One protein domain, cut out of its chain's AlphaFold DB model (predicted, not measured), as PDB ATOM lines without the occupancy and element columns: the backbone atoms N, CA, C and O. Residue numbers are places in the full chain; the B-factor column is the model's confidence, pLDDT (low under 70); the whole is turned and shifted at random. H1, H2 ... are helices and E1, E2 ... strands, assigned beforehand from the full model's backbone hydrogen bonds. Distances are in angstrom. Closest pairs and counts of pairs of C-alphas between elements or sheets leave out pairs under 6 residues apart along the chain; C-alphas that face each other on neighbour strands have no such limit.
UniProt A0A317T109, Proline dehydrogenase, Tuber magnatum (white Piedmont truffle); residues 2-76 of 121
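What this domain is: This is residues 2 to 76 of the 121 residues of the protein "Proline dehydrogenase" of Tuber magnatum (white Piedmont truffle) (UniProt A0A317T109). A small twisted sheet of three parallel strands has two helices over one of its faces and no named helix over the other. The long H1 runs back along E1 and E2, and the short H2 covers the far end of E2. The 75 printed residues hold E1, H1, E2, H2, E3 in that order, with sheet order E1, E2, E3; the class is mixed, helices and strands. The whole is compact, with a radius of gyration of the C-alphas of 12.6 A, and spans 38 by 25 by 19 A, only just elongated.

Where its parts are: Find C-alpha 40 at (74.008, 124.351, 72.055); from there E2, residues 40 to 48, runs 23.6 A. Beside it are E1, residues 12 to 17, which begins at (69.116, 123.745, 73.010), and E3, residues 70 to 74, which ends at (61.827, 120.140, 53.536). H1, residues 21 to 34, is 20.1 A long; H2 is residues 53 to 60.

How they stand to each other: Look first at inner strand E2: N 14 and O 42 of E1 and E2 are 2.8 A apart, and N 47 and O 72 of E2 and E3 2.9 A, within hydrogen-bond range. H1 is on the sheet at a height of 10.4 A, over E1 and E2; its closest C-alphas to E1 are Val 24 and Val 16, 6.9 A. H2, on the same face at 9.1 A, is over E2; its closest C-alphas to E3 are Ser 56 and Val 71, 6.5 A. E1, H1, E2 and E2, H2, E3 are strand-helix-strand units, parallel neighbour strands joined through a helix, with right-handed crossovers. In H1 and H2 every O i to N i+4 pair is within hydrogen-bond range.

The domain as a whole: The C-alphas of Thr 9 and Gly 50 are the two farthest apart, 38.1 A. The printed part has no cut, and no link is long. Look for pLDDT under 70 at residues 2 to 9 and residue 37.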
ATOM      1  N   ALA A   2      74.264 133.739  66.727       40.47
ATOM      2  CA  ALA A   2      74.689 132.921  67.884       40.47
ATOM      3  C   ALA A   2      74.873 133.662  69.236       40.47
ATOM      4  O   ALA A   2      74.947 133.015  70.270       40.47
ATOM      5  N   ARG A   3      74.933 135.005  69.269       43.56
ATOM      6  CA  ARG A   3      75.191 135.781  70.508       43.56
ATOM      7  C   ARG A   3      73.970 135.965  71.429       43.56
ATOM      8  O   ARG A   3      74.113 136.615  72.454       43.56
ATOM      9  N   HIS A   4      72.791 135.461  71.058       51.09
ATOM     10  CA  HIS A   4      71.529 135.686  71.787       51.09
ATOM     11  C   HIS A   4      70.950 134.435  72.465       51.09
ATOM     12  O   HIS A   4      69.868 134.513  73.039       51.09
ATOM     13  N   LEU A   5      71.646 133.296  72.428       55.78
ATOM     14  CA  LEU A   5      71.253 132.136  73.226       55.78
ATOM     15  C   LEU A   5      71.622 132.438  74.686       55.78
ATOM     16  O   LEU A   5      72.776 132.326  75.091       55.78
ATOM     17  N   SER A   6      70.646 132.972  75.423       47.28
ATOM     18  CA  SER A   6      70.741 133.278  76.848       47.28
ATOM     19  C   SER A   6      71.081 132.021  77.642       47.28
ATOM     20  O   SER A   6      70.567 130.956  77.309       47.28
ATOM     21  N   LYS A   7      71.860 132.183  78.719       50.50
ATOM     22  CA  LYS A   7      72.168 131.167  79.739       50.50
ATOM     23  C   LYS A   7      70.881 130.553  80.317       50.50
ATOM     24  O   LYS A   7      70.375 131.012  81.338       50.50
ATOM     25  N   GLY A   8      70.325 129.563  79.631       51.72
ATOM     26  CA  GLY A   8      69.253 128.697  80.104       51.72
ATOM     27  C   GLY A   8      69.867 127.416  80.651       51.72
ATOM     28  O   GLY A   8      70.899 126.965  80.171       51.72
ATOM     29  N   THR A   9      69.256 126.816  81.665       59.47
ATOM     30  CA  THR A   9      69.803 125.664  82.405       59.47
ATOM     31  C   THR A   9      69.754 124.330  81.636       59.47
ATOM     32  O   THR A   9      69.789 123.270  82.257       59.47
ATOM     33  N   GLY A  10      69.652 124.345  80.302       70.19
ATOM     34  CA  GLY A  10      69.538 123.150  79.463       70.19
ATOM     35  C   GLY A  10      70.073 123.360  78.046       70.19
ATOM     36  O   GLY A  10      70.073 124.479  77.536       70.19
ATOM     37  N   LYS A  11      70.532 122.271  77.415       80.88
ATOM     38  CA  LYS A  11      71.013 122.287  76.026       80.88
ATOM     39  C   LYS A  11      69.857 122.547  75.055       80.88
ATOM     40  O   LYS A  11      68.783 121.975  75.216       80.88
ATOM     41  N   ILE A  12      70.094 123.383  74.046       86.75
ATOM     42  CA  ILE A  12      69.116 123.745  73.010       86.75
ATOM     43  C   ILE A  12      69.583 123.208  71.660       86.75
ATOM     44  O   ILE A  12      70.642 123.605  71.171       86.75
ATOM     45  N   ASP A  13      68.772 122.364  71.028       88.69
ATOM     46  CA  ASP A  13      69.029 121.903  69.663       88.69
ATOM     47  C   ASP A  13      68.732 123.013  68.645       88.69
ATOM     48  O   ASP A  13      67.757 123.761  68.761       88.69
ATOM     49  N   LEU A  14      69.590 123.136  67.632       90.25
ATOM     50  CA  LEU A  14      69.541 124.203  66.641       90.25
ATOM     51  C   LEU A  14      69.366 123.639  65.232       90.25
ATOM     52  O   LEU A  14      70.217 122.907  64.730       90.25
ATOM     53  N   VAL A  15      68.316 124.087  64.544       94.25
ATOM     54  CA  VAL A  15      68.131 123.831  63.111       94.25
ATOM     55  C   VAL A  15      68.511 125.070  62.304       94.25
ATOM     56  O   VAL A  15      67.902 126.131  62.426       94.25
ATOM     57  N   VAL A  16      69.503 124.927  61.430       95.31
ATOM     58  CA  VAL A  16      69.941 125.952  60.479       95.31
ATOM     59  C   VAL A  16      69.286 125.679  59.126       95.31
ATOM     60  O   VAL A  16      69.818 124.947  58.290       95.31
ATOM     61  N   ALA A  17      68.111 126.274  58.908       95.31
ATOM     62  CA  ALA A  17      67.372 126.174  57.651       95.31
ATOM     63  C   ALA A  17      67.840 127.249  56.654       95.31
ATOM     64  O   ALA A  17      67.354 128.379  56.671       95.31
ATOM     65  N   SER A  18      68.823 126.929  55.809       92.88
ATOM     66  CA  SER A  18      69.415 127.898  54.877       92.88
ATOM     67  C   SER A  18      69.965 127.237  53.618       92.88
ATOM     68  O   SER A  18      70.723 126.272  53.679       92.88
ATOM     69  N   HIS A  19      69.655 127.843  52.472       88.81
ATOM     70  CA  HIS A  19      70.235 127.518  51.167       88.81
ATOM     71  C   HIS A  19      71.449 128.425  50.826       88.81
ATOM     72  O   HIS A  19      71.990 128.375  49.723       88.81
ATOM     73  N   ASN A  20      71.876 129.303  51.745       88.38
ATOM     74  CA  ASN A  20      73.074 130.136  51.606       88.38
ATOM     75  C   ASN A  20      74.295 129.441  52.227       88.38
ATOM     76  O   ASN A  20      74.365 129.301  53.451       88.38
ATOM     77  N   ARG A  21      75.273 129.078  51.382       88.69
ATOM     78  CA  ARG A  21      76.523 128.413  51.787       88.69
ATOM     79  C   ARG A  21      77.256 129.159  52.900       88.69
ATOM     80  O   ARG A  21      77.610 128.542  53.898       88.69
ATOM     81  N   ARG A  22      77.416 130.483  52.776       90.75
ATOM     82  CA  ARG A  22      78.143 131.294  53.769       90.75
ATOM     83  C   ARG A  22      77.487 131.219  55.145       90.75
ATOM     84  O   ARG A  22      78.182 131.110  56.147       90.75
ATOM     85  N   SER A  23      76.156 131.250  55.197       92.94
ATOM     86  CA  SER A  23      75.413 131.162  56.460       92.94
ATOM     87  C   SER A  23      75.568 129.796  57.125       92.94
ATOM     88  O   SER A  23      75.741 129.725  58.340       92.94
ATOM     89  N   VAL A  24      75.526 128.718  56.336       93.06
ATOM     90  CA  VAL A  24      75.690 127.348  56.844       93.06
ATOM     91  C   VAL A  24      77.114 127.124  57.349       93.06
ATOM     92  O   VAL A  24      77.305 126.660  58.470       93.06
ATOM     93  N   GLU A  25      78.121 127.521  56.570       91.75
ATOM     94  CA  GLU A  25      79.529 127.428  56.972       91.75
ATOM     95  C   GLU A  25      79.817 128.248  58.228       91.75
ATOM     96  O   GLU A  25      80.511 127.774  59.130       91.75
ATOM     97  N   LEU A  26      79.232 129.445  58.331       93.69
ATOM     98  CA  LEU A  26      79.340 130.269  59.527       93.69
ATOM     99  C   LEU A  26      78.752 129.552  60.746       93.69
ATOM    100  O   LEU A  26      79.413 129.493  61.781       93.69
ATOM    101  N   ALA A  27      77.555 128.974  60.636       92.19
ATOM    102  CA  ALA A  27      76.930 128.259  61.747       92.19
ATOM    103  C   ALA A  27      77.779 127.066  62.218       92.19
ATOM    104  O   ALA A  27      78.006 126.906  63.417       92.19
ATOM    105  N   LEU A  28      78.324 126.287  61.279       90.62
ATOM    106  CA  LEU A  28      79.233 125.182  61.591       90.62
ATOM    107  C   LEU A  28      80.530 125.666  62.243       90.62
ATOM    108  O   LEU A  28      81.001 125.060  63.201       90.62
ATOM    109  N   SER A  29      81.107 126.765  61.749       91.12
ATOM    110  CA  SER A  29      82.337 127.326  62.315       91.12
ATOM    111  C   SER A  29      82.134 127.809  63.752       91.12
ATOM    112  O   SER A  29      82.955 127.513  64.616       91.12
ATOM    113  N   LEU A  30      81.004 128.464  64.031       89.94
ATOM    114  CA  LEU A  30      80.639 128.912  65.371       89.94
ATOM    115  C   LEU A  30      80.408 127.723  66.303       89.94
ATOM    116  O   LEU A  30      80.860 127.751  67.442       89.94
ATOM    117  N   ARG A  31      79.770 126.650  65.817       86.88
ATOM    118  CA  ARG A  31      79.595 125.428  66.606       86.88
ATOM    119  C   ARG A  31      80.937 124.791  66.976       86.88
ATOM    120  O   ARG A  31      81.145 124.487  68.144       86.88
ATOM    121  N   ARG A  32      81.877 124.688  66.029       87.56
ATOM    122  CA  ARG A  32      83.239 124.193  66.312       87.56
ATOM    123  C   ARG A  32      83.976 125.053  67.340       87.56
ATOM    124  O   ARG A  32      84.702 124.515  68.162       87.56
ATOM    125  N   GLN A  33      83.796 126.374  67.294       88.00
ATOM    126  CA  GLN A  33      84.421 127.299  68.250       88.00
ATOM    127  C   GLN A  33      83.843 127.174  69.663       88.00
ATOM    128  O   GLN A  33      84.576 127.307  70.636       88.00
ATOM    129  N   LEU A  34      82.536 126.939  69.772       84.75
ATOM    130  CA  LEU A  34      81.847 126.769  71.050       84.75
ATOM    131  C   LEU A  34      82.168 125.422  71.717       84.75
ATOM    132  O   LEU A  34      82.167 125.330  72.944       84.75
ATOM    133  N   GLY A  35      82.448 124.391  70.916       76.62
ATOM    134  CA  GLY A  35      82.759 123.047  71.390       76.62
ATOM    135  C   GLY A  35      81.593 122.354  72.109       76.62
ATOM    136  O   GLY A  35      80.472 122.864  72.213       76.62
ATOM    137  N   LEU A  36      81.881 121.160  72.632       72.38
ATOM    138  CA  LEU A  36      80.902 120.244  73.241       72.38
ATOM    139  C   LEU A  36      80.296 120.731  74.571       72.38
ATOM    140  O   LEU A  36      79.227 120.258  74.967       72.38
ATOM    141  N   ASN A  37      80.962 121.676  75.240       67.56
ATOM    142  CA  ASN A  37      80.563 122.222  76.544       67.56
ATOM    143  C   ASN A  37      79.666 123.465  76.434       67.56
ATOM    144  O   ASN A  37      79.485 124.182  77.414       67.56
ATOM    145  N   SER A  38      79.138 123.749  75.245       77.44
ATOM    146  CA  SER A  38      78.216 124.861  75.040       77.44
ATOM    147  C   SER A  38      76.767 124.476  75.341       77.44
ATOM    148  O   SER A  38      76.390 123.305  75.286       77.44
ATOM    149  N   ASP A  39      75.937 125.492  75.587       82.62
ATOM    150  CA  ASP A  39      74.482 125.349  75.750       82.62
ATOM    151  C   ASP A  39      73.778 124.960  74.436       82.62
ATOM    152  O   ASP A  39      72.568 124.745  74.402       82.62
ATOM    153  N   VAL A  40      74.520 124.857  73.328       80.62
ATOM    154  CA  VAL A  40      74.008 124.351  72.055       80.62
ATOM    155  C   VAL A  40      74.071 122.824  72.087       80.62
ATOM    156  O   VAL A  40      75.135 122.233  72.284       80.62
ATOM    157  N   GLY A  41      72.922 122.190  71.905       82.69
ATOM    158  CA  GLY A  41      72.788 120.755  71.711       82.69
ATOM    159  C   GLY A  41      73.182 120.348  70.295       82.69
ATOM    160  O   GLY A  41      74.240 120.724  69.785       82.69
ATOM    161  N   GLU A  42      72.326 119.565  69.658       86.31
ATOM    162  CA  GLU A  42      72.505 119.104  68.291       86.31
ATOM    163  C   GLU A  42      72.357 120.256  67.289       86.31
ATOM    164  O   GLU A  42      71.376 121.000  67.314       86.31
ATOM    165  N   LEU A  43      73.318 120.388  66.371       90.56
ATOM    166  CA  LEU A  43      73.207 121.302  65.240       90.56
ATOM    167  C   LEU A  43      72.845 120.523  63.980       90.56
ATOM    168  O   LEU A  43      73.622 119.719  63.473       90.56
ATOM    169  N   THR A  44      71.673 120.834  63.447       93.12
ATOM    170  CA  THR A  44      71.109 120.208  62.260       93.12
ATOM    171  C   THR A  44      70.992 121.230  61.139       93.12
ATOM    172  O   THR A  44      70.574 122.366  61.353       93.12
ATOM    173  N   CYS A  45      71.322 120.836  59.916       95.12
ATOM    174  CA  CYS A  45      71.110 121.663  58.734       95.12
ATOM    175  C   CYS A  45      69.820 121.255  58.016       95.12
ATOM    176  O   CYS A  45      69.487 120.074  57.937       95.12
ATOM    177  N   ALA A  46      69.093 122.225  57.464       95.75
ATOM    178  CA  ALA A  46      67.903 121.956  56.666       95.75
ATOM    179  C   ALA A  46      67.863 122.818  55.400       95.75
ATOM    180  O   ALA A  46      68.290 123.975  55.396       95.75
ATOM    181  N   GLN A  47      67.333 122.261  54.314       94.94
ATOM    182  CA  GLN A  47      67.122 122.969  53.052       94.94
ATOM    183  C   GLN A  47      65.781 122.592  52.428       94.94
ATOM    184  O   GLN A  47      65.218 121.542  52.722       94.94
ATOM    185  N   LEU A  48      65.276 123.432  51.531       93.88
ATOM    186  CA  LEU A  48      64.131 123.092  50.693       93.88
ATOM    187  C   LEU A  48      64.540 122.024  49.669       93.88
ATOM    188  O   LEU A  48      65.662 122.037  49.158       93.88
ATOM    189  N   MET A  49      63.638 121.092  49.374       91.56
ATOM    190  CA  MET A  49      63.849 120.107  48.314       91.56
ATOM    191  C   MET A  49      63.979 120.808  46.952       91.56
ATOM    192  O   MET A  49      63.189 121.696  46.633       91.56
ATOM    193  N   GLY A  50      64.988 120.417  46.166       86.62
ATOM    194  CA  GLY A  50      65.309 121.035  44.872       86.62
ATOM    195  C   GLY A  50      66.114 122.335  44.970       86.62
ATOM    196  O   GLY A  50      66.255 123.043  43.974       86.62
ATOM    197  N   MET A  51      66.625 122.682  46.156       87.62
ATOM    198  CA  MET A  51      67.473 123.856  46.367       87.62
ATOM    199  C   MET A  51      68.732 123.495  47.159       87.62
ATOM    200  O   MET A  51      68.659 122.827  48.195       87.62
ATOM    201  N   ALA A  52      69.874 124.011  46.693       85.81
ATOM    202  CA  ALA A  52      71.190 123.854  47.315       85.81
ATOM    203  C   ALA A  52      71.545 122.384  47.625       85.81
ATOM    204  O   ALA A  52      71.997 122.058  48.724       85.81
ATOM    205  N   ASP A  53      71.305 121.482  46.671       88.00
ATOM    206  CA  ASP A  53      71.586 120.052  46.838       88.00
ATOM    207  C   ASP A  53      73.090 119.780  46.912       88.00
ATOM    208  O   ASP A  53      73.533 118.967  47.719       88.00
ATOM    209  N   GLU A  54      73.892 120.536  46.165       85.25
ATOM    210  CA  GLU A  54      75.351 120.524  46.241       85.25
ATOM    211  C   GLU A  54      75.869 120.859  47.647       85.25
ATOM    212  O   GLU A  54      76.819 120.238  48.127       85.25
ATOM    213  N   LEU A  55      75.208 121.794  48.337       88.44
ATOM    214  CA  LEU A  55      75.540 122.149  49.711       88.44
ATOM    215  C   LEU A  55      75.177 121.003  50.654       88.44
ATOM    216  O   LEU A  55      76.010 120.593  51.455       88.44
ATOM    217  N   SER A  56      73.964 120.458  50.534       90.31
ATOM    218  CA  SER A  56      73.517 119.316  51.337       90.31
ATOM    219  C   SER A  56      74.453 118.112  51.190       90.31
ATOM    220  O   SER A  56      74.852 117.532  52.194       90.31
ATOM    221  N   LEU A  57      74.865 117.777  49.965       88.94
ATOM    222  CA  LEU A  57      75.804 116.683  49.696       88.94
ATOM    223  C   LEU A  57      77.180 116.931  50.328       88.94
ATOM    224  O   LEU A  57      77.756 116.021  50.924       88.94
ATOM    225  N   GLY A  58      77.690 118.163  50.246       88.44
ATOM    226  CA  GLY A  58      78.947 118.536  50.897       88.44
ATOM    227  C   GLY A  58      78.897 118.386  52.420       88.44
ATOM    228  O   GLY A  58      79.881 117.972  53.031       88.44
ATOM    229  N   LEU A  59      77.745 118.671  53.036       90.50
ATOM    230  CA  LEU A  59      77.540 118.532  54.481       90.50
ATOM    231  C   LEU A  59      77.510 117.075  54.944       90.50
ATOM    232  O   LEU A  59      78.061 116.789  56.001       90.50
ATOM    233  N   LEU A  60      76.935 116.163  54.153       88.88
ATOM    234  CA  LEU A  60      76.880 114.730  54.482       88.88
ATOM    235  C   LEU A  60      78.271 114.090  54.596       88.88
ATOM    236  O   LEU A  60      78.442 113.099  55.293       88.88
ATOM    237  N   SER A  61      79.274 114.661  53.925       83.94
ATOM    238  CA  SER A  61      80.670 114.212  54.036       83.94
ATOM    239  C   SER A  61      81.396 114.811  55.250       83.94
ATOM    240  O   SER A  61      82.548 114.470  55.520       83.94
ATOM    241  N   GLY A  62      80.767 115.756  55.951       83.44
ATOM    242  CA  GLY A  62      81.353 116.491  57.061       83.44
ATOM    243  C   GLY A  62      81.079 115.846  58.415       83.44
ATOM    244  O   GLY A  62      80.044 115.226  58.641       83.44
ATOM    245  N   ARG A  63      82.005 116.067  59.352       81.31
ATOM    246  CA  ARG A  63      81.826 115.742  60.770       81.31
ATOM    247  C   ARG A  63      81.852 116.998  61.630       81.31
ATOM    248  O   ARG A  63      82.563 117.965  61.323       81.31
ATOM    249  N   LEU A  64      81.082 116.972  62.708       80.06
ATOM    250  CA  LEU A  64      81.004 118.026  63.708       80.06
ATOM    251  C   LEU A  64      81.065 117.379  65.088       80.06
ATOM    252  O   LEU A  64      80.247 116.532  65.414       80.06
ATOM    253  N   ASP A  65      82.081 117.744  65.867       78.44
ATOM    254  CA  ASP A  65      82.334 117.186  67.200       78.44
ATOM    255  C   ASP A  65      82.440 115.643  67.248       78.44
ATOM    256  O   ASP A  65      82.109 115.021  68.250       78.44
ATOM    257  N   GLY A  66      82.918 115.023  66.163       78.38
ATOM    258  CA  GLY A  66      83.053 113.563  66.026       78.38
ATOM    259  C   GLY A  66      81.846 112.870  65.382       78.38
ATOM    260  O   GLY A  66      82.013 111.787  64.817       78.38
ATOM    261  N   GLU A  67      80.695 113.541  65.362       81.31
ATOM    262  CA  GLU A  67      79.421 113.049  64.836       81.31
ATOM    263  C   GLU A  67      79.171 113.497  63.389       81.31
ATOM    264  O   GLU A  67      79.757 114.468  62.894       81.31
ATOM    265  N   GLU A  68      78.295 112.778  62.690       87.81
ATOM    266  CA  GLU A  68      77.853 113.139  61.340       87.81
ATOM    267  C   GLU A  68      76.928 114.360  61.370       87.81
ATOM    268  O   GLU A  68      76.063 114.501  62.238       87.81
ATOM    269  N   ILE A  69      77.087 115.260  60.397       90.06
ATOM    270  CA  ILE A  69      76.196 116.417  60.278       90.06
ATOM    271  C   ILE A  69      74.840 115.942  59.750       90.06
ATOM    272  O   ILE A  69      74.729 115.487  58.610       90.06
ATOM    273  N   LYS A  70      73.784 116.123  60.547       92.12
ATOM    274  CA  LYS A  70      72.413 115.844  60.108       92.12
ATOM    275  C   LYS A  70      71.935 116.888  59.105       92.12
ATOM    276  O   LYS A  70      72.039 118.097  59.339       92.12
ATOM    277  N   VAL A  71      71.369 116.407  58.002       94.38
ATOM    278  CA  VAL A  71      70.821 117.237  56.927       94.38
ATOM    279  C   VAL A  71      69.398 116.789  56.610       94.38
ATOM    280  O   VAL A  71      69.177 115.636  56.252       94.38
ATOM    281  N   TYR A  72      68.439 117.711  56.688       95.31
ATOM    282  CA  TYR A  72      67.042 117.455  56.334       95.31
ATOM    283  C   TYR A  72      66.617 118.230  55.093       95.31
ATOM    284  O   TYR A  72      66.984 119.390  54.889       95.31
ATOM    285  N   LYS A  73      65.771 117.597  54.280       95.31
ATOM    286  CA  LYS A  73      65.092 118.252  53.164       95.31
ATOM    287  C   LYS A  73      63.629 118.483  53.506       95.31
ATOM    288  O   LYS A  73      62.886 117.546  53.775       95.31
ATOM    289  N   TYR A  74      63.221 119.744  53.462       94.81
ATOM    290  CA  TYR A  74      61.827 120.140  53.536       94.81
ATOM    291  C   TYR A  74      61.174 119.897  52.176       94.81
ATOM    292  O   TYR A  74      61.451 120.605  51.202       94.81
ATOM    293  N   ALA A  75      60.332 118.872  52.122       94.31
ATOM    294  CA  ALA A  75      59.533 118.525  50.960       94.31
ATOM    295  C   ALA A  75      58.087 118.974  51.178       94.31
ATOM    296  O   ALA A  75      57.518 118.767  52.249       94.31
ATOM    297  N   VAL A  76      57.497 119.577  50.150       93.38
ATOM    298  CA  VAL A  76      56.065 119.889  50.127       93.38
ATOM    299  C   VAL A  76      55.358 118.790  49.358       93.38
ATOM    300  O   VAL A  76      55.852 118.348  48.322       93.38
TER     301      VAL A  76